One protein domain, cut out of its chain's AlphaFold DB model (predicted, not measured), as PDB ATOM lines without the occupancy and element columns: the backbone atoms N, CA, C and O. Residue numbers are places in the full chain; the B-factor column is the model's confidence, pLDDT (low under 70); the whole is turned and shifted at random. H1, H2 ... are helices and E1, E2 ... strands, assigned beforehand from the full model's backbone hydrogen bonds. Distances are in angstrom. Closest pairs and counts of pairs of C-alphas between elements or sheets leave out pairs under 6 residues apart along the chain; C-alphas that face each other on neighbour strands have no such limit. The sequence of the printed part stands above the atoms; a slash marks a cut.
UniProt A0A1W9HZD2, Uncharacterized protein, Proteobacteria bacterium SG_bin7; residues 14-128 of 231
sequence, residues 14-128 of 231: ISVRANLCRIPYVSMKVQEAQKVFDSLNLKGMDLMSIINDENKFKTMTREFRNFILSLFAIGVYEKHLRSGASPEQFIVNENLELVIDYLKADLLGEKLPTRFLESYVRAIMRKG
ATOM      1  N   ILE A  14      39.505 -15.149 -25.337       75.69
ATOM      2  CA  ILE A  14      38.539 -15.937 -24.557       75.69
ATOM      3  C   ILE A  14      37.789 -15.119 -23.496       75.69
ATOM      4  O   ILE A  14      36.585 -15.296 -23.329       75.69
ATOM      5  N   SER A  15      38.462 -14.193 -22.803       62.56
ATOM      6  CA  SER A  15      37.849 -13.357 -21.762       62.56
ATOM      7  C   SER A  15      36.723 -12.489 -22.325       62.56
ATOM      8  O   SER A  15      35.672 -12.353 -21.698       62.56
ATOM      9  N   VAL A  16      36.901 -11.940 -23.525       63.62
ATOM     10  CA  VAL A  16      35.887 -11.143 -24.215       63.62
ATOM     11  C   VAL A  16      34.730 -12.029 -24.662       63.62
ATOM     12  O   VAL A  16      33.581 -11.716 -24.357       63.62
ATOM     13  N   ARG A  17      35.019 -13.164 -25.311       80.12
ATOM     14  CA  ARG A  17      33.996 -14.128 -25.751       80.12
ATOM     15  C   ARG A  17      33.119 -14.614 -24.603       80.12
ATOM     16  O   ARG A  17      31.897 -14.508 -24.666       80.12
ATOM     17  N   ALA A  18      33.749 -15.077 -23.527       73.81
ATOM     18  CA  ALA A  18      33.060 -15.566 -22.341       73.81
ATOM     19  C   ALA A  18      32.176 -14.479 -21.718       73.81
ATOM     20  O   ALA A  18      31.054 -14.752 -21.294       73.81
ATOM     21  N   ASN A  19      32.648 -13.231 -21.693       66.94
ATOM     22  CA  ASN A  19      31.867 -12.115 -21.180       66.94
ATOM     23  C   ASN A  19      30.695 -11.718 -22.088       66.94
ATOM     24  O   ASN A  19      29.617 -11.428 -21.572       66.94
ATOM     25  N   LEU A  20      30.862 -11.745 -23.412       70.75
ATOM     26  CA  LEU A  20      29.760 -11.521 -24.352       70.75
ATOM     27  C   LEU A  20      28.673 -12.587 -24.183       70.75
ATOM     28  O   LEU A  20      27.494 -12.251 -24.112       70.75
ATOM     29  N   CYS A  21      29.054 -13.851 -23.992       81.50
ATOM     30  CA  CYS A  21      28.113 -14.937 -23.719       81.50
ATOM     31  C   CYS A  21      27.386 -14.835 -22.370       81.50
ATOM     32  O   CYS A  21      26.389 -15.525 -22.183       81.50
ATOM     33  N   ARG A  22      27.815 -13.969 -21.439       76.75
ATOM     34  CA  ARG A  22      27.040 -13.669 -20.216       76.75
ATOM     35  C   ARG A  22      25.841 -12.764 -20.488       76.75
ATOM     36  O   ARG A  22      24.968 -12.640 -19.634       76.75
ATOM     37  N   ILE A  23      25.784 -12.116 -21.651       74.94
ATOM     38  CA  ILE A  23      24.620 -11.339 -22.066       74.94
ATOM     39  C   ILE A  23      23.507 -12.327 -22.465       74.94
ATOM     40  O   ILE A  23      23.710 -13.088 -23.411       74.94
ATOM     41  N   PRO A  24      22.320 -12.309 -21.817       81.44
ATOM     42  CA  PRO A  24      21.280 -13.313 -22.059       81.44
ATOM     43  C   PRO A  24      20.899 -13.466 -23.536       81.44
ATOM     44  O   PRO A  24      20.921 -14.573 -24.061       81.44
ATOM     45  N   TYR A  25      20.672 -12.358 -24.243       77.88
ATOM     46  CA  TYR A  25      20.340 -12.363 -25.672       77.88
ATOM     47  C   TYR A  25      21.443 -12.971 -26.551       77.88
ATOM     48  O   TYR A  25      21.152 -13.702 -27.492       77.88
ATOM     49  N   VAL A  26      22.716 -12.748 -26.214       79.94
ATOM     50  CA  VAL A  26      23.841 -13.390 -26.912       79.94
ATOM     51  C   VAL A  26      23.833 -14.895 -26.664       79.94
ATOM     52  O   VAL A  26      23.916 -15.674 -27.609       79.94
ATOM     53  N   SER A  27      23.674 -15.317 -25.406       86.81
ATOM     54  CA  SER A  27      23.595 -16.741 -25.068       86.81
ATOM     55  C   SER A  27      22.424 -17.442 -25.768       86.81
ATOM     56  O   SER A  27      22.587 -18.553 -26.267       86.81
ATOM     57  N   MET A  28      21.278 -16.763 -25.898       89.62
ATOM     58  CA  MET A  28      20.118 -17.265 -26.629       89.62
ATOM     59  C   MET A  28      20.438 -17.474 -28.109       89.62
ATOM     60  O   MET A  28      20.135 -18.540 -28.634       89.62
ATOM     61  N   LYS A  29      21.116 -16.525 -28.772       86.75
ATOM     62  CA  LYS A  29      21.508 -16.678 -30.185       86.75
ATOM     63  C   LYS A  29      22.490 -17.814 -30.416       86.75
ATOM     64  O   LYS A  29      22.357 -18.547 -31.394       86.75
ATOM     65  N   VAL A  30      23.433 -18.010 -29.497       91.50
ATOM     66  CA  VAL A  30      24.337 -19.164 -29.553       91.50
ATOM     67  C   VAL A  30      23.564 -20.475 -29.387       91.50
ATOM     68  O   VAL A  30      23.793 -21.416 -30.142       91.50
ATOM     69  N   GLN A  31      22.601 -20.542 -28.466       91.31
ATOM     70  CA  GLN A  31      21.759 -21.729 -28.284       91.31
ATOM     71  C   GLN A  31      20.823 -21.989 -29.475       91.31
ATOM     72  O   GLN A  31      20.610 -23.140 -29.846       91.31
ATOM     73  N   GLU A  32      20.262 -20.945 -30.087       89.88
ATOM     74  CA  GLU A  32      19.471 -21.052 -31.320       89.88
ATOM     75  C   GLU A  32      20.314 -21.630 -32.460       89.88
ATOM     76  O   GLU A  32      19.878 -22.563 -33.134       89.88
ATOM     77  N   ALA A  33      21.547 -21.144 -32.624       89.56
ATOM     78  CA  ALA A  33      22.494 -21.682 -33.596       89.56
ATOM     79  C   ALA A  33      22.861 -23.140 -33.299       89.56
ATOM     80  O   ALA A  33      22.883 -23.959 -34.217       89.56
ATOM     81  N   GLN A  34      23.079 -23.488 -32.028       91.50
ATOM     82  CA  GLN A  34      23.378 -24.862 -31.627       91.50
ATOM     83  C   GLN A  34      22.238 -25.811 -32.015       91.50
ATOM     84  O   GLN A  34      22.487 -26.840 -32.628       91.50
ATOM     85  N   LYS A  35      20.976 -25.430 -31.773       90.25
ATOM     86  CA  LYS A  35      19.808 -26.239 -32.174       90.25
ATOM     87  C   LYS A  35      19.746 -26.482 -33.683       90.25
ATOM     88  O   LYS A  35      19.305 -27.544 -34.114       90.25
ATOM     89  N   VAL A  36      20.166 -25.502 -34.487       87.88
ATOM     90  CA  VAL A  36      20.276 -25.653 -35.946       87.88
ATOM     91  C   VAL A  36      21.392 -26.636 -36.306       87.88
ATOM     92  O   VAL A  36      21.214 -27.470 -37.186       87.88
ATOM     93  N   PHE A  37      22.535 -26.577 -35.628       86.50
ATOM     94  CA  PHE A  37      23.636 -27.513 -35.869       86.50
ATOM     95  C   PHE A  37      23.238 -28.945 -35.501       86.50
ATOM     96  O   PHE A  37      23.483 -29.875 -36.274       86.50
ATOM     97  N   ASP A  38      22.559 -29.101 -34.366       87.38
ATOM     98  CA  ASP A  38      22.053 -30.380 -33.879       87.38
ATOM     99  C   ASP A  38      21.027 -30.972 -34.860       87.38
ATOM    100  O   ASP A  38      21.105 -32.153 -35.201       87.38
ATOM    101  N   SER A  39      20.101 -30.154 -35.383       87.19
ATOM    102  CA  SER A  39      19.085 -30.607 -36.347       87.19
ATOM    103  C   SER A  39      19.672 -30.992 -37.709       87.19
ATOM    104  O   SER A  39      19.132 -31.862 -38.394       87.19
ATOM    105  N   LEU A  40      20.804 -30.391 -38.084       83.50
ATOM    106  CA  LEU A  40      21.555 -30.712 -39.298       83.50
ATOM    107  C   LEU A  40      22.551 -31.868 -39.100       83.50
ATOM    108  O   LEU A  40      23.292 -32.193 -40.027       83.50
ATOM    109  N   ASN A  41      22.551 -32.523 -37.930       80.31
ATOM    110  CA  ASN A  41      23.460 -33.615 -37.571       80.31
ATOM    111  C   ASN A  41      24.951 -33.258 -37.734       80.31
ATOM    112  O   ASN A  41      25.770 -34.124 -38.055       80.31
ATOM    113  N   LEU A  42      25.324 -32.000 -37.473       76.31
ATOM    114  CA  LEU A  42      26.721 -31.564 -37.404       76.31
ATOM    115  C   LEU A  42      27.368 -32.082 -36.107       76.31
ATOM    116  O   LEU A  42      27.593 -31.345 -35.147       76.31
ATOM    117  N   LYS A  43      27.626 -33.394 -36.055       64.31
ATOM    118  CA  LYS A  43      28.192 -34.062 -34.877       64.31
ATOM    119  C   LYS A  43      29.567 -33.473 -34.538       64.31
ATOM    120  O   LYS A  43      30.430 -33.371 -35.401       64.31
ATOM    121  N   GLY A  44      29.772 -33.139 -33.263       69.81
ATOM    122  CA  GLY A  44      31.058 -32.667 -32.732       69.81
ATOM    123  C   GLY A  44      31.242 -31.147 -32.696       69.81
ATOM    124  O   GLY A  44      32.270 -30.687 -32.203       69.81
ATOM    125  N   MET A  45      30.262 -30.365 -33.156       80.50
ATOM    126  CA  MET A  45      30.298 -28.904 -33.063       80.50
ATOM    127  C   MET A  45      29.483 -28.403 -31.874       80.50
ATOM    128  O   MET A  45      28.299 -28.103 -31.998       80.50
ATOM    129  N   ASP A  46      30.140 -28.301 -30.721       90.56
ATOM    130  CA  ASP A  46      29.622 -27.553 -29.574       90.56
ATOM    131  C   ASP A  46      30.107 -26.099 -29.667       90.56
ATOM    132  O   ASP A  46      31.280 -25.797 -29.417       90.56
ATOM    133  N   LEU A  47      29.197 -25.197 -30.040       91.50
ATOM    134  CA  LEU A  47      29.480 -23.773 -30.201       91.50
ATOM    135  C   LEU A  47      29.977 -23.145 -28.899       91.50
ATOM    136  O   LEU A  47      30.915 -22.351 -28.930       91.50
ATOM    137  N   MET A  48      29.398 -23.511 -27.753       92.69
ATOM    138  CA  MET A  48      29.824 -22.975 -26.459       92.69
ATOM    139  C   MET A  48      31.208 -23.488 -26.072       92.69
ATOM    140  O   MET A  48      32.002 -22.722 -25.518       92.69
ATOM    141  N   SER A  49      31.533 -24.743 -26.394       92.25
ATOM    142  CA  SER A  49      32.898 -25.248 -26.222       92.25
ATOM    143  C   SER A  49      33.891 -24.511 -27.120       92.25
ATOM    144  O   SER A  49      34.964 -24.163 -26.638       92.25
ATOM    145  N   ILE A  50      33.552 -24.242 -28.384       90.56
ATOM    146  CA  ILE A  50      34.427 -23.496 -29.305       90.56
ATOM    147  C   ILE A  50      34.621 -22.056 -28.818       90.56
ATOM    148  O   ILE A  50      35.738 -21.553 -28.797       90.56
ATOM    149  N   ILE A  51      33.550 -21.393 -28.384       89.31
ATOM    150  CA  ILE A  51      33.596 -20.020 -27.874       89.31
ATOM    151  C   ILE A  51      34.487 -19.914 -26.626       89.31
ATOM    152  O   ILE A  51      35.256 -18.961 -26.497       89.31
ATOM    153  N   ASN A  52      34.417 -20.887 -25.718       88.81
ATOM    154  CA  ASN A  52      35.172 -20.877 -24.463       88.81
ATOM    155  C   ASN A  52      36.538 -21.573 -24.552       88.81
ATOM    156  O   ASN A  52      37.150 -21.839 -23.523       88.81
ATOM    157  N   ASP A  53      37.034 -21.868 -25.752       87.62
ATOM    158  CA  ASP A  53      38.341 -22.486 -25.948       87.62
ATOM    159  C   ASP A  53      39.125 -21.698 -26.998       87.62
ATOM    160  O   ASP A  53      38.749 -21.599 -28.166       87.62
ATOM    161  N   GLU A  54      40.224 -21.092 -26.557       80.88
ATOM    162  CA  GLU A  54      41.083 -20.254 -27.389       80.88
ATOM    163  C   GLU A  54      41.658 -21.010 -28.593       80.88
ATOM    164  O   GLU A  54      41.685 -20.480 -29.705       80.88
ATOM    165  N   ASN A  55      42.092 -22.253 -28.384       82.06
ATOM    166  CA  ASN A  55      42.712 -23.057 -29.428       82.06
ATOM    167  C   ASN A  55      41.658 -23.510 -30.432       82.06
ATOM    168  O   ASN A  55      41.849 -23.342 -31.636       82.06
ATOM    169  N   LYS A  56      40.508 -24.004 -29.953       86.25
ATOM    170  CA  LYS A  56      39.406 -24.382 -30.846       86.25
ATOM    171  C   LYS A  56      38.967 -23.192 -31.684       86.25
ATOM    172  O   LYS A  56      38.954 -23.312 -32.901       86.25
ATOM    173  N   PHE A  57      38.706 -22.036 -31.070       84.00
ATOM    174  CA  PHE A  57      38.267 -20.837 -31.788       84.00
ATOM    175  C   PHE A  57      39.266 -20.391 -32.867       84.00
ATOM    176  O   PHE A  57      38.874 -20.119 -34.005       84.00
ATOM    177  N   LYS A  58      40.566 -20.358 -32.545       80.31
ATOM    178  CA  LYS A  58      41.613 -19.946 -33.494       80.31
ATOM    179  C   LYS A  58      41.807 -20.924 -34.645       80.31
ATOM    180  O   LYS A  58      42.068 -20.483 -35.757       80.31
ATOM    181  N   THR A  59      41.645 -22.222 -34.401       80.56
ATOM    182  CA  THR A  59      41.771 -23.246 -35.454       80.56
ATOM    183  C   THR A  59      40.578 -23.309 -36.410       80.56
ATOM    184  O   THR A  59      40.675 -23.969 -37.441       80.56
ATOM    185  N   MET A  60      39.468 -22.626 -36.105       79.69
ATOM    186  CA  MET A  60      38.325 -22.537 -37.018       79.69
ATOM    187  C   MET A  60      38.663 -21.747 -38.293       79.69
ATOM    188  O   MET A  60      39.643 -21.003 -38.360       79.69
ATOM    189  N   THR A  61      37.815 -21.863 -39.311       76.81
ATOM    190  CA  THR A  61      37.886 -21.013 -40.507       76.81
ATOM    191  C   THR A  61      37.514 -19.564 -40.171       76.81
ATOM    192  O   THR A  61      36.831 -19.285 -39.174       76.81
ATOM    193  N   ARG A  62      37.961 -18.608 -40.996       75.19
ATOM    194  CA  ARG A  62      37.608 -17.186 -40.835       75.19
ATOM    195  C   ARG A  62      36.093 -16.993 -40.886       75.19
ATOM    196  O   ARG A  62      35.541 -16.236 -40.096       75.19
ATOM    197  N   GLU A  63      35.430 -17.710 -41.777       74.62
ATOM    198  CA  GLU A  63      33.990 -17.678 -42.004       74.62
ATOM    199  C   GLU A  63      33.230 -18.198 -40.784       74.62
ATOM    200  O   GLU A  63      32.254 -17.583 -40.356       74.62
ATOM    201  N   PHE A  64      33.708 -19.278 -40.162       80.19
ATOM    202  CA  PHE A  64      33.119 -19.782 -38.926       80.19
ATOM    203  C   PHE A  64      33.300 -18.798 -37.767       80.19
ATOM    204  O   PHE A  64      32.362 -18.545 -37.010       80.19
ATOM    205  N   ARG A  65      34.486 -18.188 -37.629       80.62
ATOM    206  CA  ARG A  65      34.681 -17.124 -36.634       80.62
ATOM    207  C   ARG A  65      33.723 -15.959 -36.892       80.62
ATOM    208  O   ARG A  65      33.053 -15.524 -35.959       80.62
ATOM    209  N   ASN A  66      33.593 -15.504 -38.141       76.25
ATOM    210  CA  ASN A  66      32.648 -14.451 -38.537       76.25
ATOM    211  C   ASN A  66      31.196 -14.820 -38.222       76.25
ATOM    212  O   ASN A  66      30.421 -13.962 -37.802       76.25
ATOM    213  N   PHE A  67      30.826 -16.092 -38.361       81.56
ATOM    214  CA  PHE A  67      29.522 -16.587 -37.937       81.56
ATOM    215  C   PHE A  67      29.313 -16.412 -36.425       81.56
ATOM    216  O   PHE A  67      28.329 -15.794 -36.024       81.56
ATOM    217  N   ILE A  68      30.255 -16.850 -35.580       84.69
ATOM    218  CA  ILE A  68      30.181 -16.653 -34.117       84.69
ATOM    219  C   ILE A  68      30.065 -15.167 -33.756       84.69
ATOM    220  O   ILE A  68      29.238 -14.774 -32.933       84.69
ATOM    221  N   LEU A  69      30.862 -14.328 -34.410       78.81
ATOM    222  CA  LEU A  69      30.833 -12.877 -34.229       78.81
ATOM    223  C   LEU A  69      29.479 -12.282 -34.593       78.81
ATOM    224  O   LEU A  69      28.984 -11.392 -33.902       78.81
ATOM    225  N   SER A  70      28.864 -12.812 -35.645       76.69
ATOM    226  CA  SER A  70      27.538 -12.402 -36.074       76.69
ATOM    227  C   SER A  70      26.474 -12.750 -35.033       76.69
ATOM    228  O   SER A  70      25.612 -11.923 -34.749       76.69
ATOM    229  N   LEU A  71      26.567 -13.919 -34.387       83.62
ATOM    230  CA  LEU A  71      25.677 -14.281 -33.274       83.62
ATOM    231  C   LEU A  71      25.816 -13.310 -32.097       83.62
ATOM    232  O   LEU A  71      24.815 -12.908 -31.503       83.62
ATOM    233  N   PHE A  72      27.049 -12.907 -31.774       80.31
ATOM    234  CA  PHE A  72      27.298 -11.928 -30.717       80.31
ATOM    235  C   PHE A  72      26.704 -10.566 -31.069       80.31
ATOM    236  O   PHE A  72      26.000  -9.983 -30.248       80.31
ATOM    237  N   ALA A  73      26.933 -10.086 -32.291       72.62
ATOM    238  CA  ALA A  73      26.397  -8.813 -32.759       72.62
ATOM    239  C   ALA A  73      24.860  -8.795 -32.742       72.62
ATOM    240  O   ALA A  73      24.274  -7.856 -32.208       72.62
ATOM    241  N   ILE A  74      24.210  -9.857 -33.231       75.69
ATOM    242  CA  ILE A  74      22.745  -9.988 -33.222       75.69
ATOM    243  C   ILE A  74      22.203 -10.022 -31.789       75.69
ATOM    244  O   ILE A  74      21.242  -9.325 -31.473       75.69
ATOM    245  N   GLY A  75      22.819 -10.793 -30.890       75.94
ATOM    246  CA  GLY A  75      22.370 -10.860 -29.498       75.94
ATOM    247  C   GLY A  75      22.526  -9.527 -28.760       75.94
ATOM    248  O   GLY A  75      21.657  -9.132 -27.983       75.94
ATOM    249  N   VAL A  76      23.614  -8.797 -29.015       71.19
ATOM    250  CA  VAL A  76      23.787  -7.443 -28.476       71.19
ATOM    251  C   VAL A  76      22.736  -6.500 -29.065       71.19
ATOM    252  O   VAL A  76      22.104  -5.762 -28.313       71.19
ATOM    253  N   TYR A  77      22.473  -6.577 -30.369       70.81
ATOM    254  CA  TYR A  77      21.437  -5.786 -31.026       70.81
ATOM    255  C   TYR A  77      20.041  -5.995 -30.420       70.81
ATOM    256  O   TYR A  77      19.393  -5.030 -30.018       70.81
ATOM    257  N   GLU A  78      19.588  -7.242 -30.280       72.25
ATOM    258  CA  GLU A  78      18.260  -7.536 -29.726       72.25
ATOM    259  C   GLU A  78      18.097  -7.027 -28.293       72.25
ATOM    260  O   GLU A  78      17.039  -6.505 -27.925       72.25
ATOM    261  N   LYS A  79      19.157  -7.134 -27.479       69.00
ATOM    262  CA  LYS A  79      19.172  -6.539 -26.141       69.00
ATOM    263  C   LYS A  79      18.893  -5.037 -26.206       69.00
ATOM    264  O   LYS A  79      18.157  -4.523 -25.362       69.00
ATOM    265  N   HIS A  80      19.474  -4.341 -27.180       61.88
ATOM    266  CA  HIS A  80      19.296  -2.900 -27.344       61.88
ATOM    267  C   HIS A  80      17.883  -2.533 -27.776       61.88
ATOM    268  O   HIS A  80      17.266  -1.692 -27.117       61.88
ATOM    269  N   LEU A  81      17.326  -3.223 -28.772       63.50
ATOM    270  CA  LEU A  81      15.932  -3.025 -29.179       63.50
ATOM    271  C   LEU A  81      14.969  -3.153 -27.992       63.50
ATOM    272  O   LEU A  81      14.092  -2.317 -27.784       63.50
ATOM    273  N   ARG A  82      15.168  -4.174 -27.149       66.25
ATOM    274  CA  ARG A  82      14.323  -4.424 -25.969       66.25
ATOM    275  C   ARG A  82      14.480  -3.384 -24.866       66.25
ATOM    276  O   ARG A  82      13.564  -3.221 -24.065       66.25
ATOM    277  N   SER A  83      15.605  -2.677 -24.827       56.56
ATOM    278  CA  SER A  83      15.841  -1.588 -23.877       56.56
ATOM    279  C   SER A  83      15.209  -0.251 -24.287       56.56
ATOM    280  O   SER A  83      15.352   0.724 -23.557       56.56
ATOM    281  N   GLY A  84      14.518  -0.186 -25.434       48.47
ATOM    282  CA  GLY A  84      13.918   1.052 -25.948       48.47
ATOM    283  C   GLY A  84      14.940   2.051 -26.498       48.47
ATOM    284  O   GLY A  84      14.605   3.203 -26.746       48.47
ATOM    285  N   ALA A  85      16.184   1.611 -26.685       47.53
ATOM    286  CA  ALA A  85      17.276   2.396 -27.241       47.53
ATOM    287  C   ALA A  85      17.645   1.840 -28.621       47.53
ATOM    288  O   ALA A  85      18.746   1.320 -28.815       47.53
ATOM    289  N   SER A  86      16.692   1.889 -29.556       48.91
ATOM    290  CA  SER A  86      16.942   1.481 -30.938       48.91
ATOM    291  C   SER A  86      18.038   2.367 -31.538       48.91
ATOM    292  O   SER A  86      17.940   3.591 -31.444       48.91
ATOM    293  N   PRO A  87      19.103   1.783 -32.106       48.41
ATOM    294  CA  PRO A  87      20.157   2.559 -32.746       48.41
ATOM    295  C   PRO A  87      19.641   3.202 -34.038       48.41
ATOM    296  O   PRO A  87      18.908   2.575 -34.792       48.41
ATOM    297  N   GLU A  88      20.055   4.440 -34.298       44.41
ATOM    298  CA  GLU A  88      19.720   5.185 -35.528       44.41
ATOM    299  C   GLU A  88      20.609   4.767 -36.716       44.41
ATOM    300  O   GLU A  88      20.245   4.913 -37.880       44.41
ATOM    301  N   GLN A  89      21.798   4.229 -36.432       45.53
ATOM    302  CA  GLN A  89      22.779   3.833 -37.440       45.53
ATOM    303  C   GLN A  89      23.476   2.532 -37.050       45.53
ATOM    304  O   GLN A  89      23.766   2.290 -35.874       45.53
ATOM    305  N   PHE A  90      23.816   1.732 -38.062       49.72
ATOM    306  CA  PHE A  90      24.719   0.594 -37.924       49.72
ATOM    307  C   PHE A  90      25.978   0.783 -38.752       49.72
ATOM    308  O   PHE A  90      25.924   1.048 -39.949       49.72
ATOM    309  N   ILE A  91      27.123   0.547 -38.120       47.53
ATOM    310  CA  ILE A  91      28.396   0.393 -38.816       47.53
ATOM    311  C   ILE A  91      28.777  -1.073 -38.706       47.53
ATOM    312  O   ILE A  91      29.007  -1.588 -37.612       47.53
ATOM    313  N   VAL A  92      28.817  -1.751 -39.846       50.38
ATOM    314  CA  VAL A  92      29.027  -3.197 -39.915       50.38
ATOM    315  C   VAL A  92      30.079  -3.519 -40.966       50.38
ATOM    316  O   VAL A  92      30.199  -2.850 -41.992       50.38
ATOM    317  N   ASN A  93      30.891  -4.529 -40.671       53.91
ATOM    318  CA  ASN A  93      31.895  -5.037 -41.588       53.91
ATOM    319  C   ASN A  93      31.191  -5.916 -42.628       53.91
ATOM    320  O   ASN A  93      30.398  -6.782 -42.261       53.91
ATOM    321  N   GLU A  94      31.497  -5.728 -43.911       55.47
ATOM    322  CA  GLU A  94      30.861  -6.491 -44.993       55.47
ATOM    323  C   GLU A  94      31.072  -8.012 -44.906       55.47
ATOM    324  O   GLU A  94      30.267  -8.774 -45.428       55.47
ATOM    325  N   ASN A  95      32.093  -8.462 -44.170       59.25
ATOM    326  CA  ASN A  95      32.346  -9.879 -43.908       59.25
ATOM    327  C   ASN A  95      31.386 -10.500 -42.870       59.25
ATOM    328  O   ASN A  95      31.433 -11.712 -42.650       59.25
ATOM    329  N   LEU A  96      30.543  -9.701 -42.206       65.62
ATOM    330  CA  LEU A  96      29.495 -10.156 -41.286       65.62
ATOM    331  C   LEU A  96      28.144 -10.238 -42.011       65.62
ATOM    332  O   LEU A  96      27.158  -9.635 -41.589       65.62
ATOM    333  N   GLU A  97      28.110 -10.989 -43.115       67.44
ATOM    334  CA  GLU A  97      26.936 -11.128 -43.992       67.44
ATOM    335  C   GLU A  97      25.662 -11.480 -43.211       67.44
ATOM    336  O   GLU A  97      24.624 -10.856 -43.413       67.44
ATOM    337  N   LEU A  98      25.759 -12.402 -42.241       71.38
ATOM    338  CA  LEU A  98      24.625 -12.789 -41.396       71.38
ATOM    339  C   LEU A  98      24.036 -11.596 -40.633       71.38
ATOM    340  O   LEU A  98      22.819 -11.485 -40.538       71.38
ATOM    341  N   VAL A  99      24.876 -10.715 -40.080       70.00
ATOM    342  CA  VAL A  99      24.410  -9.522 -39.352       70.00
ATOM    343  C   VAL A  99      23.735  -8.556 -40.309       70.00
ATOM    344  O   VAL A  99      22.669  -8.040 -39.999       70.00
ATOM    345  N   ILE A 100      24.340  -8.319 -41.473       64.88
ATOM    346  CA  ILE A 100      23.813  -7.386 -42.474       64.88
ATOM    347  C   ILE A 100      22.424  -7.821 -42.926       64.88
ATOM    348  O   ILE A 100      21.493  -7.020 -42.933       64.88
ATOM    349  N   ASP A 101      22.283  -9.087 -43.287       71.25
ATOM    350  CA  ASP A 101      21.021  -9.634 -43.759       71.25
ATOM    351  C   ASP A 101      19.972  -9.685 -42.639       71.25
ATOM    352  O   ASP A 101      18.807  -9.367 -42.878       71.25
ATOM    353  N   TYR A 102      20.387  -9.990 -41.404       72.00
ATOM    354  CA  TYR A 102      19.514  -9.923 -40.232       72.00
ATOM    355  C   TYR A 102      18.967  -8.507 -40.012       72.00
ATOM    356  O   TYR A 102      17.761  -8.327 -39.858       72.00
ATOM    357  N   LEU A 103      19.841  -7.496 -40.028       69.62
ATOM    358  CA  LEU A 103      19.455  -6.097 -39.847       69.62
ATOM    359  C   LEU A 103      18.536  -5.620 -40.976       69.62
ATOM    360  O   LEU A 103      17.544  -4.951 -40.710       69.62
ATOM    361  N   LYS A 104      18.817  -5.992 -42.229       69.06
ATOM    362  CA  LYS A 104      17.947  -5.663 -43.368       69.06
ATOM    363  C   LYS A 104      16.545  -6.244 -43.205       69.06
ATOM    364  O   LYS A 104      15.576  -5.525 -43.417       69.06
ATOM    365  N   ALA A 105      16.436  -7.516 -42.831       71.75
ATOM    366  CA  ALA A 105      15.140  -8.159 -42.636       71.75
ATOM    367  C   ALA A 105      14.342  -7.506 -41.493       71.75
ATOM    368  O   ALA A 105      13.141  -7.279 -41.635       71.75
ATOM    369  N   ASP A 106      15.015  -7.134 -40.400       69.19
ATOM    370  CA  ASP A 106      14.404  -6.400 -39.287       69.19
ATOM    371  C   ASP A 106      13.888  -5.014 -39.718       69.19
ATOM    372  O   ASP A 106      12.739  -4.670 -39.448       69.19
ATOM    373  N   LEU A 107      14.693  -4.252 -40.473       64.38
ATOM    374  CA  LEU A 107      14.307  -2.934 -40.999       64.38
ATOM    375  C   LEU A 107      13.112  -2.985 -41.945       64.38
ATOM    376  O   LEU A 107      12.287  -2.075 -41.961       64.38
ATOM    377  N   LEU A 108      13.023  -4.044 -42.746       68.12
ATOM    378  CA  LEU A 108      11.912  -4.255 -43.670       68.12
ATOM    379  C   LEU A 108      10.637  -4.728 -42.951       68.12
ATOM    380  O   LEU A 108       9.608  -4.924 -43.597       68.12
ATOM    381  N   GLY A 109      10.679  -4.910 -41.623       64.50
ATOM    382  CA  GLY A 109       9.556  -5.416 -40.836       64.50
ATOM    383  C   GLY A 109       9.181  -6.852 -41.204       64.50
ATOM    384  O   GLY A 109       8.068  -7.304 -40.913       64.50
ATOM    385  N   GLU A 110      10.086  -7.580 -41.862       68.00
ATOM    386  CA  GLU A 110       9.873  -8.982 -42.163       68.00
ATOM    387  C   GLU A 110       9.860  -9.742 -40.836       68.00
ATOM    388  O   GLU A 110      10.713  -9.540 -39.971       68.00
ATOM    389  N   LYS A 111       8.878 -10.633 -40.634       56.31
ATOM    390  CA  LYS A 111       8.927 -11.559 -39.498       56.31
ATOM    391  C   LYS A 111      10.177 -12.406 -39.672       56.31
ATOM    392  O   LYS A 111      10.099 -13.381 -40.410       56.31
ATOM    393  N   LEU A 112      11.270 -12.034 -39.000       59.81
ATOM    394  CA  LEU A 112      12.549 -12.740 -38.964       59.81
ATOM    395  C   LEU A 112      12.272 -14.214 -38.666       59.81
ATOM    396  O   LEU A 112      12.045 -14.582 -37.506       59.81
ATOM    397  N   PRO A 113      12.196 -15.085 -39.685       49.69
ATOM    398  CA  PRO A 113      11.808 -16.443 -39.430       49.69
ATOM    399  C   PRO A 113      13.037 -17.106 -38.834       49.69
ATOM    400  O   PRO A 113      14.158 -16.917 -39.306       49.69
ATOM    401  N   THR A 114      12.828 -17.987 -37.870       53.38
ATOM    402  CA  THR A 114      13.820 -18.944 -37.353       53.38
ATOM    403  C   THR A 114      14.622 -19.647 -38.477       53.38
ATOM    404  O   THR A 114      15.738 -20.108 -38.263       53.38
ATOM    405  N   ARG A 115      14.087 -19.653 -39.708       62.59
ATOM    406  CA  ARG A 115      14.710 -20.121 -40.954       62.59
ATOM    407  C   ARG A 115      15.906 -19.300 -41.448       62.59
ATOM    408  O   ARG A 115      16.625 -19.812 -42.299       62.59
ATOM    409  N   PHE A 116      16.128 -18.067 -40.995       71.62
ATOM    410  CA  PHE A 116      17.232 -17.239 -41.499       71.62
ATOM    411  C   PHE A 116      18.591 -17.800 -41.066       71.62
ATOM    412  O   PHE A 116      19.448 -18.094 -41.899       71.62
ATOM    413  N   LEU A 117      18.729 -18.071 -39.765       74.44
ATOM    414  CA  LEU A 117      19.906 -18.722 -39.199       74.44
ATOM    415  C   LEU A 117      20.121 -20.106 -39.819       74.44
ATOM    416  O   LEU A 117      21.226 -20.435 -40.231       74.44
ATOM    417  N   GLU A 118      19.050 -20.885 -39.973       78.19
ATOM    418  CA  GLU A 118      19.103 -22.187 -40.640       78.19
ATOM    419  C   GLU A 118      19.569 -22.085 -42.103       78.19
ATOM    420  O   GLU A 118      20.425 -22.855 -42.536       78.19
ATOM    421  N   SER A 119      19.047 -21.123 -42.866       75.88
ATOM    422  CA  SER A 119      19.411 -20.907 -44.273       75.88
ATOM    423  C   SER A 119      20.870 -20.491 -44.417       75.88
ATOM    424  O   SER A 119      21.570 -21.007 -45.292       75.88
ATOM    425  N   TYR A 120      21.345 -19.612 -43.531       76.81
ATOM    426  CA  TYR A 120      22.739 -19.189 -43.495       76.81
ATOM    427  C   TYR A 120      23.671 -20.344 -43.115       76.81
ATOM    428  O   TYR A 120      24.649 -20.601 -43.814       76.81
ATOM    429  N   VAL A 121      23.328 -21.121 -42.082       77.56
ATOM    430  CA  VAL A 121      24.100 -22.309 -41.684       77.56
ATOM    431  C   VAL A 121      24.146 -23.333 -42.818       77.56
ATOM    432  O   VAL A 121      25.226 -23.798 -43.169       77.56
ATOM    433  N   ARG A 122      23.023 -23.619 -43.489       76.69
ATOM    434  CA  ARG A 122      22.995 -24.490 -44.681       76.69
ATOM    435  C   ARG A 122      23.836 -23.934 -45.834       76.69
ATOM    436  O   ARG A 122      24.433 -24.704 -46.587       76.69
ATOM    437  N   ALA A 123      23.883 -22.616 -46.023       72.00
ATOM    438  CA  ALA A 123      24.732 -21.987 -47.034       72.00
ATOM    439  C   ALA A 123      26.225 -22.147 -46.705       72.00
ATOM    440  O   ALA A 123      26.989 -22.549 -47.580       72.00
ATOM    441  N   ILE A 124      26.621 -21.927 -45.450       71.06
ATOM    442  CA  ILE A 124      27.986 -22.160 -44.953       71.06
ATOM    443  C   ILE A 124      28.366 -23.646 -45.061       71.06
ATOM    444  O   ILE A 124      29.466 -23.960 -45.512       71.06
ATOM    445  N   MET A 125      27.445 -24.568 -44.744       72.19
ATOM    446  CA  MET A 125      27.653 -26.014 -44.907       72.19
ATOM    447  C   MET A 125      27.951 -26.397 -46.348       72.19
ATOM    448  O   MET A 125      28.905 -27.126 -46.600       72.19
ATOM    449  N   ARG A 126      27.171 -25.884 -47.305       72.00
ATOM    450  CA  ARG A 126      27.398 -26.152 -48.734       72.00
ATOM    451  C   ARG A 126      28.753 -25.648 -49.223       72.00
ATOM    452  O   ARG A 126      29.307 -26.230 -50.145       72.00
ATOM    453  N   LYS A 127      29.278 -24.590 -48.606       68.88
ATOM    454  CA  LYS A 127      30.606 -24.042 -48.902       68.88
ATOM    455  C   LYS A 127      31.745 -24.813 -48.215       68.88
ATOM    456  O   LYS A 127      32.903 -24.481 -48.428       68.88
ATOM    457  N   GLY A 128      31.445 -25.836 -47.409       63.84
ATOM    458  CA  GLY A 128      32.454 -26.679 -46.762       63.84
ATOM    459  C   GLY A 128      33.202 -26.002 -45.612       63.84
ATOM    460  O   GLY A 128      34.180 -26.552 -45.128       63.84
TER     461      GLY A 128
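What this domain is: This is residues 14 to 128 of the 231 residues of an uncharacterized protein of Proteobacteria bacterium SG_bin7 (UniProt A0A1W9HZD2). The long helix H5 runs through the middle of a compact helical body; H2 packs on it with residues 24 to 30 and runs on away from it at a steep angle, and H6 packs on another side of H5, nearly lined up with it. H7 packs across the later part of H2, the short helices H1, H3 and H4 lie together toward the end of the body where H5 begins, and the lone strand E1 lies on the outside near H6. The printed part has 115 residues, with seven named helices and one named strand in the order H1 H2 H3 H4 H5 E1 H6 H7, and its class is mostly helix. The whole is compact, with a radius of gyration of the C-alphas of 13.9 A, and rounded, with spans of 38 by 31 by 24 A.

Where its parts are: H1 is residues 14 to 20, beginning with C-alpha 14 at (38.539, -15.937, -24.557). H2 is residues 24 to 39, 22.5 A long from first to last C-alpha. H3 is residues 47 to 51 and H4 is residues 54 to 59. H5, residues 62 to 82, is the longest helix at 30.4 A, from C-alpha 62 at (37.608, -17.186, -40.835) to C-alpha 82 at (14.323, -4.424, -25.969). Strand E1 is residues 89 to 93, 13.4 A long. H6, residues 97 to 107, measures 15.3 A, and H7, residues 115 to 126, measures 16.1 A and ends with C-alpha 126 at (27.398, -26.152, -48.734).

How they stand to each other: H1 only just touches H3, with 3 pairs of C-alphas within 8 A, the closest being Arg 17 and Ile 51 at 6.3 A. H2 touches H5 with residues 24 to 30 alone; the closest C-alphas, of Val 26 and Gly 75, are 3.9 A apart, and the lines stand at a steep tilt of 47 degrees, opposite ways. H3 and H4 only just touch, with 3 pairs within 8 A, and only at the corner by their link. H5 touches H6 with residues 67 to 74 alone, at a shallow tilt of 25 degrees, the same way; the closest C-alphas, of Ser 70 and Val 99, are 5.4 A apart. E1 pairs with no named strand. H6 and H7 form a helical hairpin. H7 touches H2 with residues 117 to 121 alone, at a steep tilt of 55 degrees; the closest C-alphas, of Val 36 and Glu 118, are 6.0 A apart. In each of the seven helices every O i to N i+4 pair is within hydrogen-bond range.

The domain as a whole: The C-alphas farthest apart, of Lys 43 and Glu 88, are 40.2 A apart. The printed part has no cut and no long link. Its mean pLDDT is 73.4, and 39 residues are under 70, among them residues 79 to 97 and 106 to 115.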